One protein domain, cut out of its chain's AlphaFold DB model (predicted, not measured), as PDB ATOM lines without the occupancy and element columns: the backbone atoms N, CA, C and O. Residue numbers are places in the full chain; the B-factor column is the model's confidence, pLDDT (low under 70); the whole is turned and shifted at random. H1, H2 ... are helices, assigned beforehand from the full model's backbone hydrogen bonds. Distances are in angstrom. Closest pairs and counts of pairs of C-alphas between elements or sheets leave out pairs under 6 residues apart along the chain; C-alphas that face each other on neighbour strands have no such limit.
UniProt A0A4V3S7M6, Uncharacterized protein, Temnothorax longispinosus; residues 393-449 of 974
ATOM      1  N   LYS A 393     169.286 204.926 118.250       44.50
ATOM      2  CA  LYS A 393     169.335 206.403 118.335       44.50
ATOM      3  C   LYS A 393     170.256 207.015 117.279       44.50
ATOM      4  O   LYS A 393     169.974 208.106 116.793       44.50
ATOM      5  N   LEU A 394     171.336 206.326 116.898       46.47
ATOM      6  CA  LEU A 394     172.171 206.774 115.780       46.47
ATOM      7  C   LEU A 394     171.370 206.762 114.473       46.47
ATOM      8  O   LEU A 394     171.408 207.754 113.749       46.47
ATOM      9  N   ALA A 395     170.581 205.716 114.204       44.97
ATOM     10  CA  ALA A 395     169.770 205.609 112.987       44.97
ATOM     11  C   ALA A 395     168.797 206.793 112.787       44.97
ATOM     12  O   ALA A 395     168.708 207.318 111.677       44.97
ATOM     13  N   GLU A 396     168.153 207.298 113.849       46.03
ATOM     14  CA  GLU A 396     167.304 208.508 113.779       46.03
ATOM     15  C   GLU A 396     168.064 209.800 113.403       46.03
ATOM     16  O   GLU A 396     167.438 210.797 113.031       46.03
ATOM     17  N   THR A 397     169.399 209.790 113.478       52.69
ATOM     18  CA  THR A 397     170.290 210.906 113.105       52.69
ATOM     19  C   THR A 397     171.101 210.664 111.826       52.69
ATOM     20  O   THR A 397     171.707 211.598 111.313       52.69
ATOM     21  N   VAL A 398     171.107 209.446 111.267       57.69
ATOM     22  CA  VAL A 398     171.822 209.152 110.004       57.69
ATOM     23  C   VAL A 398     171.155 209.849 108.814       57.69
ATOM     24  O   VAL A 398     171.846 210.324 107.913       57.69
ATOM     25  N   ASN A 399     169.824 209.973 108.839       73.62
ATOM     26  CA  ASN A 399     169.043 210.522 107.731       73.62
ATOM     27  C   ASN A 399     168.764 212.039 107.848       73.62
ATOM     28  O   ASN A 399     167.840 212.534 107.200       73.62
ATOM     29  N   THR A 400     169.525 212.800 108.647       82.50
ATOM     30  CA  THR A 400     169.453 214.275 108.638       82.50
ATOM     31  C   THR A 400     170.493 214.915 107.722       82.50
ATOM     32  O   THR A 400     171.646 214.488 107.612       82.50
ATOM     33  N   CYS A 401     170.100 216.014 107.081       84.38
ATOM     34  CA  CYS A 401     171.053 216.903 106.433       84.38
ATOM     35  C   CYS A 401     171.710 217.813 107.479       84.38
ATOM     36  O   CYS A 401     171.023 218.587 108.134       84.38
ATOM     37  N   ARG A 402     173.040 217.762 107.622       82.06
ATOM     38  CA  ARG A 402     173.777 218.559 108.626       82.06
ATOM     39  C   ARG A 402     173.772 220.073 108.371       82.06
ATOM     40  O   ARG A 402     174.140 220.825 109.264       82.06
ATOM     41  N   VAL A 403     173.387 220.508 107.170       81.31
ATOM     42  CA  VAL A 403     173.381 221.927 106.776       81.31
ATOM     43  C   VAL A 403     172.040 222.601 107.092       81.31
ATOM     44  O   VAL A 403     172.026 223.704 107.625       81.31
ATOM     45  N   CYS A 404     170.911 221.934 106.820       84.81
ATOM     46  CA  CYS A 404     169.561 222.478 107.050       84.81
ATOM     47  C   CYS A 404     168.763 221.779 108.172       84.81
ATOM     48  O   CYS A 404     167.654 222.203 108.483       84.81
ATOM     49  N   ASN A 405     169.297 220.708 108.771       83.69
ATOM     50  CA  ASN A 405     168.645 219.842 109.767       83.69
ATOM     51  C   ASN A 405     167.324 219.171 109.325       83.69
ATOM     52  O   ASN A 405     166.616 218.594 110.155       83.69
ATOM     53  N   GLU A 406     167.004 219.166 108.028       86.25
ATOM     54  CA  GLU A 406     165.861 218.414 107.495       86.25
ATOM     55  C   GLU A 406     166.053 216.896 107.668       86.25
ATOM     56  O   GLU A 406     167.155 216.365 107.492       86.25
ATOM     57  N   LYS A 407     164.961 216.200 108.020       86.69
ATOM     58  CA  LYS A 407     164.898 214.742 108.213       86.69
ATOM     59  C   LYS A 407     164.372 214.052 106.956       86.69
ATOM     60  O   LYS A 407     163.244 214.310 106.534       86.69
ATOM     61  N   PHE A 408     165.141 213.111 106.423       85.56
ATOM     62  CA  PHE A 408     164.779 212.303 105.259       85.56
ATOM     63  C   PHE A 408     164.370 210.888 105.680       85.56
ATOM     64  O   PHE A 408     164.719 210.406 106.757       85.56
ATOM     65  N   LYS A 409     163.588 210.212 104.833       79.50
ATOM     66  CA  LYS A 409     163.130 208.838 105.104       79.50
ATOM     67  C   LYS A 409     164.198 207.789 104.803       79.50
ATOM     68  O   LYS A 409     164.186 206.733 105.422       79.50
ATOM     69  N   ASP A 410     165.101 208.096 103.879       80.81
ATOM     70  CA  ASP A 410     166.130 207.193 103.377       80.81
ATOM     71  C   ASP A 410     167.384 207.985 102.962       80.81
ATOM     72  O   ASP A 410     167.304 209.181 102.661       80.81
ATOM     73  N   ILE A 411     168.531 207.307 102.927       82.69
ATOM     74  CA  ILE A 411     169.837 207.857 102.550       82.69
ATOM     75  C   ILE A 411     169.825 208.334 101.091       82.69
ATOM     76  O   ILE A 411     170.385 209.391 100.804       82.69
ATOM     77  N   ALA A 412     169.128 207.633 100.188       84.69
ATOM     78  CA  ALA A 412     168.990 208.056  98.794       84.69
ATOM     79  C   ALA A 412     168.308 209.433  98.668       84.69
ATOM     80  O   ALA A 412     168.787 210.298  97.941       84.69
ATOM     81  N   HIS A 413     167.240 209.677  99.436       83.06
ATOM     82  CA  HIS A 413     166.545 210.971  99.453       83.06
ATOM     83  C   HIS A 413     167.383 212.075 100.120       83.06
ATOM     84  O   HIS A 413     167.277 213.240  99.743       83.06
ATOM     85  N   LEU A 414     168.219 211.726 101.105       87.12
ATOM     86  CA  LEU A 414     169.162 212.661 101.718       87.12
ATOM     87  C   LEU A 414     170.270 213.072 100.738       87.12
ATOM     88  O   LEU A 414     170.628 214.246 100.695       87.12
ATOM     89  N   ASP A 415     170.803 212.150  99.936       84.56
ATOM     90  CA  ASP A 415     171.842 212.488  98.956       84.56
ATOM     91  C   ASP A 415     171.273 213.181  97.704       84.56
ATOM     92  O   ASP A 415     171.873 214.127  97.189       84.56
ATOM     93  N   GLU A 416     170.048 212.834  97.294       87.75
ATOM     94  CA  GLU A 416     169.269 213.602  96.312       87.75
ATOM     95  C   GLU A 416     168.997 215.038  96.804       87.75
ATOM     96  O   GLU A 416     169.089 215.997  96.037       87.75
ATOM     97  N   HIS A 417     168.716 215.226  98.098       88.50
ATOM     98  CA  HIS A 417     168.626 216.559  98.691       88.50
ATOM     99  C   HIS A 417     169.985 217.276  98.696       88.50
ATOM    100  O   HIS A 417     170.051 218.437  98.298       88.50
ATOM    101  N   ARG A 418     171.078 216.613  99.104       88.94
ATOM    102  CA  ARG A 418     172.416 217.236  99.139       88.94
ATOM    103  C   ARG A 418     172.884 217.687  97.759       88.94
ATOM    104  O   ARG A 418     173.414 218.789  97.657       88.94
ATOM    105  N   SER A 419     172.635 216.887  96.724       85.88
ATOM    106  CA  SER A 419     172.970 217.213  95.331       85.88
ATOM    107  C   SER A 419     172.087 218.318  94.744       85.88
ATOM    108  O   SER A 419     172.592 219.161  94.009       85.88
ATOM    109  N   LYS A 420     170.794 218.382  95.096       84.12
ATOM    110  CA  LYS A 420     169.888 219.457  94.634       84.12
ATOM    111  C   LYS A 420     170.039 220.779  95.388       84.12
ATOM    112  O   LYS A 420     169.779 221.827  94.805       84.12
ATOM    113  N   ALA A 421     170.401 220.740  96.670       84.12
ATOM    114  CA  ALA A 421     170.535 221.926  97.519       84.12
ATOM    115  C   ALA A 421     171.989 222.410  97.672       84.12
ATOM    116  O   ALA A 421     172.218 223.502  98.185       84.12
ATOM    117  N   GLY A 422     172.974 221.610  97.253       86.06
ATOM    118  CA  GLY A 422     174.386 221.902  97.477       86.06
ATOM    119  C   GLY A 422     174.740 221.912  98.967       86.06
ATOM    120  O   GLY A 422     175.319 222.875  99.462       86.06
ATOM    121  N   HIS A 423     174.322 220.869  99.690       89.12
ATOM    122  CA  HIS A 423     174.445 220.753 101.148       89.12
ATOM    123  C   HIS A 423     175.510 219.726 101.574       89.12
ATOM    124  O   HIS A 423     175.272 218.860 102.425       89.12
ATOM    125  N   TYR A 424     176.702 219.808 100.982       86.62
ATOM    126  CA  TYR A 424     177.856 219.013 101.398       86.62
ATOM    127  C   TYR A 424     178.721 219.787 102.406       86.62
ATOM    128  O   TYR A 424     178.740 221.013 102.422       86.62
ATOM    129  N   GLN A 425     179.414 219.070 103.293       85.00
ATOM    130  CA  GLN A 425     180.150 219.640 104.429       85.00
ATOM    131  C   GLN A 425     181.412 218.805 104.702       85.00
ATOM    132  O   GLN A 425     181.443 217.589 104.447       85.00
ATOM    133  N   CYS A 426     182.464 219.417 105.251       83.81
ATOM    134  CA  CYS A 426     183.586 218.635 105.765       83.81
ATOM    135  C   CYS A 426     183.168 217.839 107.020       83.81
ATOM    136  O   CYS A 426     182.331 218.283 107.800       83.81
ATOM    137  N   ASN A 427     183.739 216.646 107.222       75.88
ATOM    138  CA  ASN A 427     183.463 215.819 108.409       75.88
ATOM    139  C   ASN A 427     184.447 216.096 109.566       75.88
ATOM    140  O   ASN A 427     184.428 215.389 110.569       75.88
ATOM    141  N   ILE A 428     185.322 217.094 109.412       78.19
ATOM    142  CA  ILE A 428     186.295 217.535 110.415       78.19
ATOM    143  C   ILE A 428     185.728 218.798 111.087       78.19
ATOM    144  O   ILE A 428     185.326 219.718 110.369       78.19
ATOM    145  N   PRO A 429     185.659 218.862 112.434       69.69
ATOM    146  CA  PRO A 429     184.923 219.910 113.149       69.69
ATOM    147  C   PRO A 429     185.463 221.324 112.892       69.69
ATOM    148  O   PRO A 429     184.687 222.272 112.833       69.69
ATOM    149  N   GLU A 430     186.767 221.459 112.642       70.56
ATOM    150  CA  GLU A 430     187.430 222.724 112.289       70.56
ATOM    151  C   GLU A 430     186.856 223.370 111.013       70.56
ATOM    152  O   GLU A 430     186.900 224.586 110.853       70.56
ATOM    153  N   CYS A 431     186.275 222.564 110.116       78.44
ATOM    154  CA  CYS A 431     185.677 223.002 108.853       78.44
ATOM    155  C   CYS A 431     184.147 222.827 108.819       78.44
ATOM    156  O   CYS A 431     183.543 222.844 107.746       78.44
ATOM    157  N   ALA A 432     183.492 222.711 109.982       72.00
ATOM    158  CA  ALA A 432     182.031 222.611 110.085       72.00
ATOM    159  C   ALA A 432     181.283 223.848 109.538       72.00
ATOM    160  O   ALA A 432     180.128 223.733 109.133       72.00
ATOM    161  N   ASN A 433     181.942 225.010 109.478       74.81
ATOM    162  CA  ASN A 433     181.380 226.250 108.928       74.81
ATOM    163  C   ASN A 433     181.437 226.336 107.389       74.81
ATOM    164  O   ASN A 433     180.945 227.312 106.824       74.81
ATOM    165  N   LEU A 434     182.047 225.359 106.706       80.06
ATOM    166  CA  LEU A 434     182.176 225.350 105.248       80.06
ATOM    167  C   LEU A 434     181.126 224.425 104.617       80.06
ATOM    168  O   LEU A 434     181.128 223.209 104.831       80.06
ATOM    169  N   ILE A 435     180.238 225.036 103.832       83.88
ATOM    170  CA  ILE A 435     179.217 224.375 103.015       83.88
ATOM    171  C   ILE A 435     179.706 224.385 101.566       83.88
ATOM    172  O   ILE A 435     180.242 225.388 101.098       83.88
ATOM    173  N   PHE A 436     179.514 223.270 100.873       85.81
ATOM    174  CA  PHE A 436     179.985 223.029  99.514       85.81
ATOM    175  C   PHE A 436     178.833 222.519  98.650       85.81
ATOM    176  O   PHE A 436     178.027 221.690  99.090       85.81
ATOM    177  N   HIS A 437     178.780 222.977  97.406       81.56
ATOM    178  CA  HIS A 437     177.718 222.655  96.466       81.56
ATOM    179  C   HIS A 437     177.910 221.293  95.784       81.56
ATOM    180  O   HIS A 437     176.935 220.717  95.303       81.56
ATOM    181  N   SER A 438     179.121 220.726  95.813       85.50
ATOM    182  CA  SER A 438     179.424 219.403  95.248       85.50
ATOM    183  C   SER A 438     180.237 218.492  96.180       85.50
ATOM    184  O   SER A 438     181.074 218.937  96.969       85.50
ATOM    185  N   THR A 439     180.060 217.174  96.030       83.81
ATOM    186  CA  THR A 439     180.948 216.147  96.611       83.81
ATOM    187  C   THR A 439     182.400 216.315  96.159       83.81
ATOM    188  O   THR A 439     183.323 216.044  96.935       83.81
ATOM    189  N   MET A 440     182.612 216.792  94.928       86.38
ATOM    190  CA  MET A 440     183.940 217.049  94.375       86.38
ATOM    191  C   MET A 440     184.628 218.203  95.109       86.38
ATOM    192  O   MET A 440     185.785 218.075  95.495       86.38
ATOM    193  N   GLU A 441     183.908 219.286  95.399       86.75
ATOM    194  CA  GLU A 441     184.436 220.433  96.149       86.75
ATOM    195  C   GLU A 441     184.842 220.039  97.573       86.75
ATOM    196  O   GLU A 441     185.933 220.394  98.011       86.75
ATOM    197  N   VAL A 442     184.036 219.226  98.272       86.25
ATOM    198  CA  VAL A 442     184.424 218.663  99.581       86.25
ATOM    199  C   VAL A 442     185.677 217.792  99.477       86.25
ATOM    200  O   VAL A 442     186.498 217.782 100.394       86.25
ATOM    201  N   SER A 443     185.833 217.049  98.382       85.75
ATOM    202  CA  SER A 443     186.982 216.162  98.167       85.75
ATOM    203  C   SER A 443     188.260 216.956  97.876       85.75
ATOM    204  O   SER A 443     189.294 216.684  98.484       85.75
ATOM    205  N   ILE A 444     188.163 217.997  97.041       85.62
ATOM    206  CA  ILE A 444     189.225 218.981  96.782       85.62
ATOM    207  C   ILE A 444     189.609 219.697  98.083       85.62
ATOM    208  O   ILE A 444     190.780 219.705  98.452       85.62
ATOM    209  N   HIS A 445     188.632 220.226  98.824       85.75
ATOM    210  CA  HIS A 445     188.847 220.890 100.110       85.75
ATOM    211  C   HIS A 445     189.554 219.978 101.121       85.75
ATOM    212  O   HIS A 445     190.517 220.406 101.752       85.75
ATOM    213  N   ARG A 446     189.141 218.708 101.246       81.88
ATOM    214  CA  ARG A 446     189.827 217.741 102.120       81.88
ATOM    215  C   ARG A 446     191.275 217.528 101.682       81.88
ATOM    216  O   ARG A 446     192.162 217.651 102.519       81.88
ATOM    217  N   ALA A 447     191.522 217.294 100.393       81.38
ATOM    218  CA  ALA A 447     192.873 217.110  99.866       81.38
ATOM    219  C   ALA A 447     193.774 218.349 100.063       81.38
ATOM    220  O   ALA A 447     194.946 218.192 100.391       81.38
ATOM    221  N   GLN A 448     193.230 219.562  99.908       81.50
ATOM    222  CA  GLN A 448     193.973 220.826 100.008       81.50
ATOM    223  C   GLN A 448     194.183 221.323 101.448       81.50
ATOM    224  O   GLN A 448     195.238 221.875 101.744       81.50
ATOM    225  N   VAL A 449     193.194 221.162 102.335       78.69
ATOM    226  CA  VAL A 449     193.199 221.754 103.692       78.69
ATOM    227  C   VAL A 449     193.584 220.745 104.777       78.69
ATOM    228  O   VAL A 449     194.184 221.123 105.778       78.69
TER     229      VAL A 449
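This is residues 393 to 449 of the 974 residues of an uncharacterized protein of Temnothorax longispinosus (UniProt A0A4V3S7M6). Three short helices are strung along the printed part without touching one another, H1 and H3 toward its two far ends, joined by two long loops that each fold back on themselves. The second loop, residues 422 to 438, brings residues 424 to 425 beside residues 435 to 436 in a short antiparallel pairing. The printed part has 57 residues with three named helices, in the order H1, H2, H3, and no named strand. The class is all helix, though under half of the residues, 28 of 57, are in named elements. The whole is compact, with a radius of gyration of the C-alphas of 11.6 A and spans of 33 by 24 by 15 A.

Begin at H1, residues 393 to 398, and go on to H2, residues 411 to 421. The two are close but not clearly touching, their closest C-alphas being those of Val 398 and Ile 411, 7.8 A apart. They run the same way at a steep tilt of 41 degrees. Further on comes H3, residues 439 to 449, which is only just apart from H2, with the closest C-alphas 8.2 A from each other. H1 and H3 are apart. In H2 and H3 every O i to N i+4 pair is within hydrogen-bond range; in H1, 1 of 2 is.

Find C-alpha 393 at (169.335, 206.403, 118.335); from there H1 runs 9.1 A to C-alpha 398. H2 starts at C-alpha 411, at (169.837, 207.857, 102.550), and runs 15.0 A to C-alpha 421. H3 runs 15.2 A from C-alpha 439 to C-alpha 449 at (193.199, 221.754, 103.692).

The two C-alphas farthest apart are those of Lys 393 and Gln 448, 33.9 A. The printed part has no cut. Both links are long: 12 residues from H1 to H2 and 17 from H2 to H3. Look in the B-factor column for the model's confidence: the mean pLDDT of the printed part is 79.2, and residues 393 to 398 and residue 429 are under 70.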